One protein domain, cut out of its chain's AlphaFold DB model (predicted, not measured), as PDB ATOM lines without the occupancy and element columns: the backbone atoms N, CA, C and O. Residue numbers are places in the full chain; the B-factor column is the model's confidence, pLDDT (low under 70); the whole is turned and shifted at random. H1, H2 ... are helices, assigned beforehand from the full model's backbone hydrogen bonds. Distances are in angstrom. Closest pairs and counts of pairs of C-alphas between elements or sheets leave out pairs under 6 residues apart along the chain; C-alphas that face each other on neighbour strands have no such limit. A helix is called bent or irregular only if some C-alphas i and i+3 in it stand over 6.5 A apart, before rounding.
ATOM      1  N   SER A  46     231.252 252.119 277.561       95.88
ATOM      2  CA  SER A  46     231.696 251.099 276.611       95.88
ATOM      3  C   SER A  46     230.491 250.285 276.113       95.88
ATOM      4  O   SER A  46     229.434 250.263 276.753       95.88
ATOM      5  N   LEU A  47     230.628 249.598 274.974       96.25
ATOM      6  CA  LEU A  47     229.561 248.719 274.482       96.25
ATOM      7  C   LEU A  47     229.278 247.579 275.474       96.25
ATOM      8  O   LEU A  47     228.136 247.156 275.632       96.25
ATOM      9  N   GLU A  48     230.311 247.102 276.168       95.44
ATOM     10  CA  GLU A  48     230.191 246.073 277.200       95.44
ATOM     11  C   GLU A  48     229.391 246.568 278.412       95.44
ATOM     12  O   GLU A  48     228.420 245.922 278.808       95.44
ATOM     13  N   ASP A  49     229.718 247.750 278.941       96.75
ATOM     14  CA  ASP A  49     228.971 248.358 280.049       96.75
ATOM     15  C   ASP A  49     227.514 248.653 279.659       96.75
ATOM     16  O   ASP A  49     226.595 248.465 280.460       96.75
ATOM     17  N   TYR A  50     227.277 249.080 278.413       96.44
ATOM     18  CA  TYR A  50     225.920 249.243 277.895       96.44
ATOM     19  C   TYR A  50     225.178 247.902 277.816       96.44
ATOM     20  O   TYR A  50     224.005 247.822 278.175       96.44
ATOM     21  N   GLY A  51     225.861 246.826 277.420       96.75
ATOM     22  CA  GLY A  51     225.315 245.472 277.465       96.75
ATOM     23  C   GLY A  51     224.883 245.065 278.871       96.75
ATOM     24  O   GLY A  51     223.749 244.624 279.065       96.75
ATOM     25  N   LEU A  52     225.728 245.290 279.879       96.19
ATOM     26  CA  LEU A  52     225.371 245.031 281.278       96.19
ATOM     27  C   LEU A  52     224.148 245.846 281.721       96.19
ATOM     28  O   LEU A  52     223.280 245.336 282.432       96.19
ATOM     29  N   HIS A  53     224.038 247.096 281.264       95.56
ATOM     30  CA  HIS A  53     222.850 247.912 281.496       95.56
ATOM     31  C   HIS A  53     221.591 247.301 280.857       95.56
ATOM     32  O   HIS A  53     220.567 247.177 281.530       95.56
ATOM     33  N   VAL A  54     221.664 246.859 279.597       96.75
ATOM     34  CA  VAL A  54     220.559 246.171 278.906       96.75
ATOM     35  C   VAL A  54     220.152 244.902 279.651       96.75
ATOM     36  O   VAL A  54     218.962 244.689 279.886       96.75
ATOM     37  N   LYS A  55     221.122 244.092 280.090       97.38
ATOM     38  CA  LYS A  55     220.866 242.880 280.875       97.38
ATOM     39  C   LYS A  55     220.086 243.191 282.156       97.38
ATOM     40  O   LYS A  55     219.063 242.565 282.417       97.38
ATOM     41  N   ARG A  56     220.485 244.231 282.891       96.94
ATOM     42  CA  ARG A  56     219.771 244.677 284.098       96.94
ATOM     43  C   ARG A  56     218.341 245.147 283.806       96.94
ATOM     44  O   ARG A  56     217.444 244.918 284.613       96.94
ATOM     45  N   LEU A  57     218.103 245.817 282.676       96.75
ATOM     46  CA  LEU A  57     216.750 246.224 282.276       96.75
ATOM     47  C   LEU A  57     215.862 245.021 281.941       96.75
ATOM     48  O   LEU A  57     214.680 245.029 282.285       96.75
ATOM     49  N   ILE A  58     216.427 243.999 281.294       97.75
ATOM     50  CA  ILE A  58     215.741 242.732 281.024       97.75
ATOM     51  C   ILE A  58     215.358 242.062 282.346       97.75
ATOM     52  O   ILE A  58     214.194 241.722 282.527       97.75
ATOM     53  N   GLU A  59     216.290 241.954 283.293       97.62
ATOM     54  CA  GLU A  59     216.036 241.382 284.623       97.62
ATOM     55  C   GLU A  59     214.956 242.160 285.394       97.62
ATOM     56  O   GLU A  59     214.063 241.560 285.988       97.62
ATOM     57  N   LEU A  60     214.970 243.496 285.336       96.75
ATOM     58  CA  LEU A  60     213.945 244.325 285.976       96.75
ATOM     59  C   LEU A  60     212.548 244.068 285.392       96.75
ATOM     60  O   LEU A  60     211.567 243.999 286.132       96.75
ATOM     61  N   ARG A  61     212.442 243.945 284.065       95.19
ATOM     62  CA  ARG A  61     211.176 243.626 283.388       95.19
ATOM     63  C   ARG A  61     210.719 242.203 283.683       95.19
ATOM     64  O   ARG A  61     209.547 242.002 283.981       95.19
ATOM     65  N   ALA A  62     211.651 241.252 283.666       95.62
ATOM     66  CA  ALA A  62     211.409 239.869 284.045       95.62
ATOM     67  C   ALA A  62     210.829 239.777 285.461       95.62
ATOM     68  O   ALA A  62     209.798 239.142 285.651       95.62
ATOM     69  N   SER A  63     211.435 240.476 286.427       95.69
ATOM     70  CA  SER A  63     210.963 240.509 287.816       95.69
ATOM     71  C   SER A  63     209.533 241.030 287.918       95.69
ATOM     72  O   SER A  63     208.700 240.370 288.517       95.69
ATOM     73  N   ARG A  64     209.211 242.157 287.267       91.31
ATOM     74  CA  ARG A  64     207.841 242.709 287.281       91.31
ATOM     75  C   ARG A  64     206.810 241.729 286.729       91.31
ATOM     76  O   ARG A  64     205.688 241.662 287.224       91.31
ATOM     77  N   HIS A  65     207.179 240.992 285.683       92.75
ATOM     78  CA  HIS A  65     206.308 239.968 285.122       92.75
ATOM     79  C   HIS A  65     206.145 238.789 286.080       92.75
ATOM     80  O   HIS A  65     205.032 238.306 286.260       92.75
ATOM     81  N   MET A  66     207.225 238.359 286.733       91.19
ATOM     82  CA  MET A  66     207.169 237.312 287.752       91.19
ATOM     83  C   MET A  66     206.312 237.722 288.951       91.19
ATOM     84  O   MET A  66     205.501 236.908 289.374       91.19
ATOM     85  N   ASP A  67     206.390 238.971 289.414       89.25
ATOM     86  CA  ASP A  67     205.528 239.498 290.483       89.25
ATOM     87  C   ASP A  67     204.043 239.431 290.077       89.25
ATOM     88  O   ASP A  67     203.172 239.062 290.864       89.25
ATOM     89  N   MET A  68     203.734 239.744 288.813       86.94
ATOM     90  CA  MET A  68     202.382 239.627 288.257       86.94
ATOM     91  C   MET A  68     201.917 238.166 288.161       86.94
ATOM     92  O   MET A  68     200.756 237.863 288.451       86.94
ATOM     93  N   LEU A  69     202.798 237.245 287.760       86.75
ATOM     94  CA  LEU A  69     202.482 235.817 287.741       86.75
ATOM     95  C   LEU A  69     202.271 235.287 289.154       86.75
ATOM     96  O   LEU A  69     201.297 234.578 289.379       86.75
ATOM     97  N   GLU A  70     203.138 235.646 290.097       87.31
ATOM     98  CA  GLU A  70     203.002 235.302 291.508       87.31
ATOM     99  C   GLU A  70     201.654 235.791 292.040       87.31
ATOM    100  O   GLU A  70     200.889 234.998 292.588       87.31
ATOM    101  N   TYR A  71     201.299 237.048 291.765       82.62
ATOM    102  CA  TYR A  71     199.975 237.564 292.085       82.62
ATOM    103  C   TYR A  71     198.877 236.673 291.494       82.62
ATOM    104  O   TYR A  71     198.066 236.164 292.245       82.62
ATOM    105  N   ASN A  72     198.875 236.361 290.198       79.56
ATOM    106  CA  ASN A  72     197.812 235.534 289.602       79.56
ATOM    107  C   ASN A  72     197.781 234.071 290.082       79.56
ATOM    108  O   ASN A  72     196.713 233.447 290.133       79.56
ATOM    109  N   PHE A  73     198.938 233.492 290.401       82.69
ATOM    110  CA  PHE A  73     199.024 232.125 290.904       82.69
ATOM    111  C   PHE A  73     198.579 232.026 292.360       82.69
ATOM    112  O   PHE A  73     197.973 231.014 292.707       82.69
ATOM    113  N   PHE A  74     198.835 233.047 293.183       81.56
ATOM    114  CA  PHE A  74     198.693 232.967 294.641       81.56
ATOM    115  C   PHE A  74     197.675 233.946 295.254       81.56
ATOM    116  O   PHE A  74     197.213 233.704 296.368       81.56
ATOM    117  N   GLN A  75     197.274 235.004 294.552       68.81
ATOM    118  CA  GLN A  75     196.275 235.986 294.978       68.81
ATOM    119  C   GLN A  75     195.187 236.200 293.912       68.81
ATOM    120  O   GLN A  75     195.417 236.488 292.742       68.81
ATOM    121  N   SER A  76     193.937 236.062 294.331       61.06
ATOM    122  CA  SER A  76     192.767 236.389 293.523       61.06
ATOM    123  C   SER A  76     192.661 237.898 293.282       61.06
ATOM    124  O   SER A  76     192.778 238.681 294.224       61.06
ATOM    125  N   ALA A  77     192.339 238.307 292.053       54.69
ATOM    126  CA  ALA A  77     191.866 239.661 291.780       54.69
ATOM    127  C   ALA A  77     190.439 239.833 292.331       54.69
ATOM    128  O   ALA A  77     189.494 239.204 291.836       54.69
ATOM    129  N   ASP A  78     190.282 240.686 293.346       46.53
ATOM    130  CA  ASP A  78     188.971 241.104 293.845       46.53
ATOM    131  C   ASP A  78     188.177 241.736 292.691       46.53
ATOM    132  O   ASP A  78     188.519 242.799 292.178       46.53
ATOM    133  N   GLY A  79     187.129 241.041 292.237       51.75
ATOM    134  CA  GLY A  79     186.235 241.505 291.169       51.75
ATOM    135  C   GLY A  79     185.929 240.487 290.068       51.75
ATOM    136  O   GLY A  79     184.944 240.664 289.357       51.75
ATOM    137  N   LEU A  80     186.705 239.401 289.939       54.75
ATOM    138  CA  LEU A  80     186.475 238.372 288.903       54.75
ATOM    139  C   LEU A  80     185.913 237.044 289.434       54.75
ATOM    140  O   LEU A  80     185.584 236.166 288.638       54.75
ATOM    141  N   GLY A  81     185.784 236.887 290.756       54.19
ATOM    142  CA  GLY A  81     185.127 235.730 291.381       54.19
ATOM    143  C   GLY A  81     185.787 234.369 291.111       54.19
ATOM    144  O   GLY A  81     185.120 233.345 291.239       54.19
ATOM    145  N   ARG A  82     187.065 234.332 290.711       61.06
ATOM    146  CA  ARG A  82     187.806 233.091 290.421       61.06
ATOM    147  C   ARG A  82     188.843 232.800 291.507       61.06
ATOM    148  O   ARG A  82     189.469 233.722 292.025       61.06
ATOM    149  N   SER A  83     189.011 231.519 291.842       66.19
ATOM    150  CA  SER A  83     190.067 231.043 292.742       66.19
ATOM    151  C   SER A  83     191.458 231.203 292.098       66.19
ATOM    152  O   SER A  83     191.542 231.300 290.870       66.19
ATOM    153  N   PRO A  84     192.552 231.246 292.885       74.56
ATOM    154  CA  PRO A  84     193.906 231.410 292.348       74.56
ATOM    155  C   PRO A  84     194.289 230.286 291.374       74.56
ATOM    156  O   PRO A  84     193.832 229.149 291.525       74.56
ATOM    157  N   GLN A  85     195.157 230.566 290.397       77.94
ATOM    158  CA  GLN A  85     195.485 229.586 289.345       77.94
ATOM    159  C   GLN A  85     196.196 228.331 289.876       77.94
ATOM    160  O   GLN A  85     196.098 227.262 289.278       77.94
ATOM    161  N   ASN A  86     196.863 228.418 291.029       78.44
ATOM    162  CA  ASN A  86     197.479 227.259 291.681       78.44
ATOM    163  C   ASN A  86     196.463 226.260 292.282       78.44
ATOM    164  O   ASN A  86     196.858 225.184 292.723       78.44
ATOM    165  N   SER A  87     195.172 226.609 292.306       80.88
ATOM    166  CA  SER A  87     194.082 225.774 292.826       80.88
ATOM    167  C   SER A  87     193.314 225.026 291.731       80.88
ATOM    168  O   SER A  87     192.356 224.310 292.029       80.88
ATOM    169  N   LEU A  88     193.708 225.192 290.461       77.62
ATOM    170  CA  LEU A  88     193.070 224.511 289.338       77.62
ATOM    171  C   LEU A  88     193.165 222.989 289.497       77.62
ATOM    172  O   LEU A  88     194.222 222.429 289.783       77.62
ATOM    173  N   SER A  89     192.045 222.303 289.271       81.81
ATOM    174  CA  SER A  89     192.019 220.841 289.255       81.81
ATOM    175  C   SER A  89     192.647 220.292 287.970       81.81
ATOM    176  O   SER A  89     192.619 220.942 286.925       81.81
ATOM    177  N   MET A  90     193.116 219.043 288.005       79.06
ATOM    178  CA  MET A  90     193.578 218.336 286.800       79.06
ATOM    179  C   MET A  90     192.523 218.314 285.684       79.06
ATOM    180  O   MET A  90     192.859 218.440 284.513       79.06
ATOM    181  N   ALA A  91     191.235 218.200 286.027       82.44
ATOM    182  CA  ALA A  91     190.157 218.244 285.041       82.44
ATOM    183  C   ALA A  91     190.047 219.621 284.358       82.44
ATOM    184  O   ALA A  91     189.818 219.680 283.152       82.44
ATOM    185  N   ALA A  92     190.240 220.712 285.108       78.00
ATOM    186  CA  ALA A  92     190.256 222.068 284.561       78.00
ATOM    187  C   ALA A  92     191.503 222.321 283.696       78.00
ATOM    188  O   ALA A  92     191.390 222.911 282.624       78.00
ATOM    189  N   LEU A  93     192.670 221.817 284.114       73.38
ATOM    190  CA  LEU A  93     193.909 221.892 283.333       73.38
ATOM    191  C   LEU A  93     193.783 221.151 281.994       73.38
ATOM    192  O   LEU A  93     194.061 221.736 280.952       73.38
ATOM    193  N   ASN A  94     193.259 219.921 281.998       75.44
ATOM    194  CA  ASN A  94     193.057 219.127 280.780       75.44
ATOM    195  C   ASN A  94     192.070 219.780 279.791       75.44
ATOM    196  O   ASN A  94     192.180 219.585 278.583       75.44
ATOM    197  N   GLN A  95     191.091 220.547 280.284       73.62
ATOM    198  CA  GLN A  95     190.213 221.346 279.420       73.62
ATOM    199  C   GLN A  95     190.951 222.548 278.813       73.62
ATOM    200  O   GLN A  95     190.668 222.939 277.683       73.62
ATOM    201  N   GLN A  96     191.913 223.121 279.537       66.94
ATOM    202  CA  GLN A  96     192.694 224.267 279.086       66.94
ATOM    203  C   GLN A  96     193.773 223.891 278.055       66.94
ATOM    204  O   GLN A  96     194.015 224.662 277.127       66.94
ATOM    205  N   GLU A  97     194.373 222.699 278.165       59.28
ATOM    206  CA  GLU A  97     195.363 222.167 277.207       59.28
ATOM    207  C   GLU A  97     194.828 222.080 275.767       59.28
ATOM    208  O   GLU A  97     195.593 222.180 274.809       59.28
ATOM    209  N   GLN A  98     193.506 221.981 275.588       60.25
ATOM    210  CA  GLN A  98     192.873 221.982 274.264       60.25
ATOM    211  C   GLN A  98     193.012 223.327 273.523       60.25
ATOM    212  O   GLN A  98     192.764 223.386 272.318       60.25
ATOM    213  N   HIS A  99     193.428 224.399 274.211       57.94
ATOM    214  CA  HIS A  99     193.510 225.762 273.675       57.94
ATOM    215  C   HIS A  99     194.941 226.320 273.541       57.94
ATOM    216  O   HIS A  99     195.101 227.446 273.071       57.94
ATOM    217  N   GLY A 100     195.981 225.557 273.898       66.25
ATOM    218  CA  GLY A 100     197.381 225.958 273.715       66.25
ATOM    219  C   GLY A 100     198.342 225.373 274.753       66.25
ATOM    220  O   GLY A 100     197.928 224.873 275.791       66.25
ATOM    221  N   MET A 101     199.646 225.466 274.470       67.75
ATOM    222  CA  MET A 101     200.721 224.945 275.335       67.75
ATOM    223  C   MET A 101     200.837 225.691 276.674       67.75
ATOM    224  O   MET A 101     201.291 225.124 277.662       67.75
ATOM    225  N   PHE A 102     200.428 226.962 276.708       73.75
ATOM    226  CA  PHE A 102     200.537 227.825 277.878       73.75
ATOM    227  C   PHE A 102     199.266 228.665 278.066       73.75
ATOM    228  O   PHE A 102     198.678 229.116 277.078       73.75
ATOM    229  N   PRO A 103     198.854 228.934 279.318       75.00
ATOM    230  CA  PRO A 103     197.770 229.860 279.612       75.00
ATOM    231  C   PRO A 103     198.022 231.273 279.041       75.00
ATOM    232  O   PRO A 103     199.087 231.839 279.294       75.00
ATOM    233  N   PRO A 104     197.039 231.919 278.383       74.38
ATOM    234  CA  PRO A 104     197.201 233.277 277.844       74.38
ATOM    235  C   PRO A 104     197.564 234.340 278.893       74.38
ATOM    236  O   PRO A 104     198.272 235.305 278.598       74.38
ATOM    237  N   PHE A 105     197.131 234.157 280.147       75.62
ATOM    238  CA  PHE A 105     197.479 235.069 281.242       75.62
ATOM    239  C   PHE A 105     198.990 235.107 281.512       75.62
ATOM    240  O   PHE A 105     199.492 236.132 281.970       75.62
ATOM    241  N   MET A 106     199.731 234.038 281.177       80.56
ATOM    242  CA  MET A 106     201.176 233.976 281.400       80.56
ATOM    243  C   MET A 106     201.954 234.993 280.569       80.56
ATOM    244  O   MET A 106     203.106 235.264 280.887       80.56
ATOM    245  N   PHE A 107     201.344 235.583 279.538       84.25
ATOM    246  CA  PHE A 107     202.009 236.508 278.622       84.25
ATOM    247  C   PHE A 107     201.434 237.931 278.639       84.25
ATOM    248  O   PHE A 107     201.777 238.731 277.772       84.25
ATOM    249  N   GLY A 108     200.606 238.275 279.635       68.69
ATOM    250  CA  GLY A 108     200.111 239.645 279.832       68.69
ATOM    251  C   GLY A 108     198.666 239.907 279.390       68.69
ATOM    252  O   GLY A 108     198.260 241.063 279.352       68.69
ATOM    253  N   GLY A 109     197.875 238.866 279.104       63.12
ATOM    254  CA  GLY A 109     196.408 238.970 279.072       63.12
ATOM    255  C   GLY A 109     195.780 239.704 277.875       63.12
ATOM    256  O   GLY A 109     194.699 240.267 278.031       63.12
ATOM    257  N   GLY A 110     196.409 239.681 276.694       64.31
ATOM    258  CA  GLY A 110     195.851 240.194 275.430       64.31
ATOM    259  C   GLY A 110     196.254 239.340 274.216       64.31
ATOM    260  O   GLY A 110     196.818 238.262 274.387       64.31
ATOM    261  N   ASP A 111     196.016 239.833 272.993       59.00
ATOM    262  CA  ASP A 111     196.287 239.120 271.721       59.00
ATOM    263  C   ASP A 111     197.788 238.951 271.380       59.00
ATOM    264  O   ASP A 111     198.146 238.543 270.274       59.00
ATOM    265  N   GLY A 112     198.697 239.271 272.305       67.56
ATOM    266  CA  GLY A 112     200.137 239.223 272.063       67.56
ATOM    267  C   GLY A 112     200.968 239.044 273.328       67.56
ATOM    268  O   GLY A 112     200.502 239.260 274.445       67.56
ATOM    269  N   VAL A 113     202.228 238.655 273.126       79.62
ATOM    270  CA  VAL A 113     203.204 238.477 274.204       79.62
ATOM    271  C   VAL A 113     203.733 239.839 274.646       79.62
ATOM    272  O   VAL A 113     204.286 240.584 273.834       79.62
ATOM    273  N   SER A 114     203.579 240.170 275.930       88.44
ATOM    274  CA  SER A 114     204.132 241.408 276.479       88.44
ATOM    275  C   SER A 114     205.667 241.389 276.464       88.44
ATOM    276  O   SER A 114     206.302 240.340 276.594       88.44
ATOM    277  N   LEU A 115     206.291 242.564 276.333       89.00
ATOM    278  CA  LEU A 115     207.752 242.676 276.414       89.00
ATOM    279  C   LEU A 115     208.283 242.179 277.766       89.00
ATOM    280  O   LEU A 115     209.349 241.578 277.820       89.00
ATOM    281  N   ASP A 116     207.530 242.388 278.843       92.12
ATOM    282  CA  ASP A 116     207.926 241.935 280.175       92.12
ATOM    283  C   ASP A 116     207.878 240.399 280.272       92.12
ATOM    284  O   ASP A 116     208.796 239.796 280.828       92.12
ATOM    285  N   ALA A 117     206.904 239.754 279.616       91.12
ATOM    286  CA  ALA A 117     206.853 238.300 279.475       91.12
ATOM    287  C   ALA A 117     208.022 237.761 278.639       91.12
ATOM    288  O   ALA A 117     208.651 236.773 279.013       91.12
ATOM    289  N   LEU A 118     208.358 238.428 277.527       92.50
ATOM    290  CA  LEU A 118     209.534 238.079 276.724       92.50
ATOM    291  C   LEU A 118     210.824 238.196 277.544       92.50
ATOM    292  O   LEU A 118     211.674 237.315 277.471       92.50
ATOM    293  N   CYS A 119     210.968 239.244 278.357       94.88
ATOM    294  CA  CYS A 119     212.108 239.387 279.258       94.88
ATOM    295  C   CYS A 119     212.146 238.288 280.329       94.88
ATOM    296  O   CYS A 119     213.230 237.801 280.637       94.88
ATOM    297  N   ALA A 120     210.993 237.871 280.864       94.44
ATOM    298  CA  ALA A 120     210.908 236.813 281.870       94.44
ATOM    299  C   ALA A 120     211.292 235.432 281.328       94.44
ATOM    300  O   ALA A 120     212.051 234.711 281.969       94.44
ATOM    301  N   PHE A 121     210.794 235.064 280.145       92.94
ATOM    302  CA  PHE A 121     210.982 233.716 279.596       92.94
ATOM    303  C   PHE A 121     212.154 233.593 278.618       92.94
ATOM    304  O   PHE A 121     212.643 232.490 278.386       92.94
ATOM    305  N   CYS A 122     212.596 234.699 278.019       95.12
ATOM    306  CA  CYS A 122     213.615 234.712 276.965       95.12
ATOM    307  C   CYS A 122     214.689 235.785 277.194       95.12
ATOM    308  O   CYS A 122     215.339 236.227 276.245       95.12
ATOM    309  N   GLY A 123     214.870 236.246 278.435       95.94
ATOM    310  CA  GLY A 123     215.755 237.366 278.749       95.94
ATOM    311  C   GLY A 123     217.201 237.170 278.288       95.94
ATOM    312  O   GLY A 123     217.790 238.079 277.700       95.94
ATOM    313  N   GLU A 124     217.755 235.973 278.480       96.62
ATOM    314  CA  GLU A 124     219.109 235.637 278.030       96.62
ATOM    315  C   GLU A 124     219.223 235.677 276.502       96.62
ATOM    316  O   GLU A 124     220.120 236.317 275.962       96.62
ATOM    317  N   GLN A 125     218.266 235.084 275.785       97.12
ATOM    318  CA  GLN A 125     218.258 235.068 274.322       97.12
ATOM    319  C   GLN A 125     218.100 236.475 273.740       97.12
ATOM    320  O   GLN A 125     218.725 236.790 272.725       97.12
ATOM    321  N   ILE A 126     217.288 237.327 274.373       95.94
ATOM    322  CA  ILE A 126     217.135 238.737 273.992       95.94
ATOM    323  C   ILE A 126     218.468 239.467 274.164       95.94
ATOM    324  O   ILE A 126     218.907 240.146 273.235       95.94
ATOM    325  N   TYR A 127     219.120 239.304 275.319       97.75
ATOM    326  CA  TYR A 127     220.418 239.911 275.601       97.75
ATOM    327  C   TYR A 127     221.486 239.462 274.595       97.75
ATOM    328  O   TYR A 127     222.111 240.306 273.951       97.75
ATOM    329  N   GLU A 128     221.654 238.154 274.400       97.75
ATOM    330  CA  GLU A 128     222.665 237.599 273.494       97.75
ATOM    331  C   GLU A 128     222.421 238.016 272.040       97.75
ATOM    332  O   GLU A 128     223.345 238.451 271.345       97.75
ATOM    333  N   SER A 129     221.165 237.967 271.583       97.38
ATOM    334  CA  SER A 129     220.796 238.401 270.231       97.38
ATOM    335  C   SER A 129     221.062 239.889 270.022       97.38
ATOM    336  O   SER A 129     221.572 240.285 268.971       97.38
ATOM    337  N   PHE A 130     220.730 240.721 271.015       96.56
ATOM    338  CA  PHE A 130     220.998 242.152 270.973       96.56
ATOM    339  C   PHE A 130     222.502 242.424 270.918       96.56
ATOM    340  O   PHE A 130     222.959 243.112 270.009       96.56
ATOM    341  N   MET A 131     223.277 241.853 271.843       97.88
ATOM    342  CA  MET A 131     224.714 242.109 271.935       97.88
ATOM    343  C   MET A 131     225.477 241.603 270.716       97.88
ATOM    344  O   MET A 131     226.398 242.275 270.256       97.88
ATOM    345  N   THR A 132     225.079 240.463 270.153       97.94
ATOM    346  CA  THR A 132     225.656 239.940 268.908       97.94
ATOM    347  C   THR A 132     225.440 240.926 267.762       97.94
ATOM    348  O   THR A 132     226.406 241.414 267.176       97.94
ATOM    349  N   ARG A 133     224.186 241.329 267.517       97.31
ATOM    350  CA  ARG A 133     223.855 242.280 266.444       97.31
ATOM    351  C   ARG A 133     224.473 243.658 266.667       97.31
ATOM    352  O   ARG A 133     224.872 244.306 265.707       97.31
ATOM    353  N   ALA A 134     224.564 244.111 267.914       96.81
ATOM    354  CA  ALA A 134     225.180 245.384 268.265       96.81
ATOM    355  C   ALA A 134     226.676 245.401 267.921       96.81
ATOM    356  O   ALA A 134     227.158 246.331 267.269       96.81
ATOM    357  N   ARG A 135     227.402 244.340 268.299       96.88
ATOM    358  CA  ARG A 135     228.823 244.178 267.964       96.88
ATOM    359  C   ARG A 135     229.039 244.159 266.451       96.88
ATOM    360  O   ARG A 135     229.924 244.859 265.969       96.88
ATOM    361  N   GLU A 136     228.207 243.426 265.713       97.12
ATOM    362  CA  GLU A 136     228.279 243.336 264.248       97.12
ATOM    363  C   GLU A 136     227.953 244.664 263.552       97.12
ATOM    364  O   GLU A 136     228.674 245.090 262.651       97.12
ATOM    365  N   ALA A 137     226.876 245.337 263.959       96.56
ATOM    366  CA  ALA A 137     226.372 246.517 263.263       96.56
ATOM    367  C   ALA A 137     227.173 247.790 263.569       96.56
ATOM    368  O   ALA A 137     227.339 248.651 262.699       96.56
ATOM    369  N   PHE A 138     227.630 247.951 264.812       94.25
ATOM    370  CA  PHE A 138     228.243 249.201 265.259       94.25
ATOM    371  C   PHE A 138     229.353 249.040 266.303       94.25
ATOM    372  O   PHE A 138     229.846 250.056 266.783       94.25
ATOM    373  N   GLY A 139     229.815 247.823 266.609       92.94
ATOM    374  CA  GLY A 139     230.873 247.600 267.602       92.94
ATOM    375  C   GLY A 139     232.148 248.392 267.309       92.94
ATOM    376  O   GLY A 139     232.603 249.158 268.148       92.94
ATOM    377  N   ALA A 140     232.662 248.318 266.078       92.00
ATOM    378  CA  ALA A 140     233.857 249.072 265.676       92.00
ATOM    379  C   ALA A 140     233.657 250.602 265.651       92.00
ATOM    380  O   ALA A 140     234.628 251.353 265.650       92.00
ATOM    381  N   ARG A 141     232.403 251.071 265.595       95.06
ATOM    382  CA  ARG A 141     232.047 252.498 265.551       95.06
ATOM    383  C   ARG A 141     231.705 253.067 266.928       95.06
ATOM    384  O   ARG A 141     231.489 254.271 267.019       95.06
ATOM    385  N   TRP A 142     231.607 252.225 267.958       95.38
ATOM    386  CA  TRP A 142     231.199 252.641 269.296       95.38
ATOM    387  C   TRP A 142     232.284 253.482 269.981       95.38
ATOM    388  O   TRP A 142     231.991 254.579 270.453       95.38
ATOM    389  N   GLY A 143     233.539 253.015 269.956       90.31
ATOM    390  CA  GLY A 143     234.740 253.835 270.161       90.31
ATOM    391  C   GLY A 143     235.058 254.230 271.607       90.31
ATOM    392  O   GLY A 143     235.857 255.139 271.816       90.31
ATOM    393  N   ASN A 144     234.448 253.575 272.600       94.75
ATOM    394  CA  ASN A 144     234.598 253.892 274.030       94.75
ATOM    395  C   ASN A 144     235.153 252.715 274.853       94.75
ATOM    396  O   ASN A 144     234.948 252.633 276.062       94.75
ATOM    397  N   GLU A 145     235.841 251.776 274.209       92.00
ATOM    398  CA  GLU A 145     236.330 250.536 274.827       92.00
ATOM    399  C   GLU A 145     237.521 250.781 275.762       92.00
ATOM    400  O   GLU A 145     237.769 249.997 276.672       92.00
ATOM    401  N   SER A 146     238.253 251.883 275.567       91.56
ATOM    402  CA  SER A 146     239.383 252.276 276.416       91.56
ATOM    403  C   SER A 146     238.975 253.067 277.661       91.56
ATOM    404  O   SER A 146     239.832 253.409 278.477       91.56
ATOM    405  N   VAL A 147     237.697 253.429 277.793       92.81
ATOM    406  CA  VAL A 147     237.209 254.198 278.942       92.81
ATOM    407  C   VAL A 147     237.136 253.279 280.161       92.81
ATOM    408  O   VAL A 147     236.882 252.083 280.040       92.81
ATOM    409  N   THR A 148     237.362 253.822 281.357       93.12
ATOM    410  CA  THR A 148     237.298 253.050 282.606       93.12
ATOM    411  C   THR A 148     235.959 252.303 282.709       93.12
ATOM    412  O   THR A 148     234.932 252.932 282.479       93.12
TER     413      THR A 148
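Overview. This is residues 46 to 148 of the 190 residues of an uncharacterized protein of Salmonella enterica (UniProt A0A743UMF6). Two long helices, H1 and H4, run side by side in opposite ways and make a rod; between them the chain forms a loose end of loops with the short helices H2 and H3. H4 is kinked near residue 122, and residues 77 to 82 and 94 to 102 stick out at that loose end. The 103 printed residues hold four named helices, H1, H2, H3 and H4 along the chain, and no named strand: the class is all helix. The whole is only just loose, close to extended, with a radius of gyration of the C-alphas of 19.1 A and spans of 59 by 27 by 20 A.

Along the chain. H1, residues 47 to 74, starts at C-alpha 47 (229.561, 248.719, 274.482) and is 40.1 A long. H2 is residues 90 to 99, 15.1 A, and H3 is residues 104 to 107, 5.8 A. H4, residues 115 to 142, is 26.5 A from first to last C-alpha and ends at C-alpha 142 (231.199, 252.641, 269.296). It is irregular: C-alphas 121 and 124 are 8.5 A apart, and it has a kink of 98 degrees near residue 122.

Arrangement. H1 and H4 touch at a shallow tilt of 8 degrees, opposite ways, H4's line being a rough one; their closest C-alphas, of Ala 62 and Ala 120, are 3.8 A apart. H3 is close to H1 but not clearly touching, the closest C-alphas being those of Leu 69 and Met 106, 6.7 A. H3 and H4 only just touch, with 3 pairs of C-alphas within 8 A, through residues 117 to 118 of H4 alone; the closest are those of Phe 107 and Ala 117, 5.2 A. H2 touches no helix. In H1 every O i to N i+4 pair is within hydrogen-bond range, in H2 4 of 6 and in H4 20 of 24; H3 is too short for such a pair.

Size, cuts and confidence. The farthest C-alphas, of Ala 91 and Ser 146, are 60.5 A apart. The printed part has no cut. The link from H1 to H2 is long, 15 residues. Residues 75 to 83, 96 to 101 and 108 to 112 have pLDDT under 70.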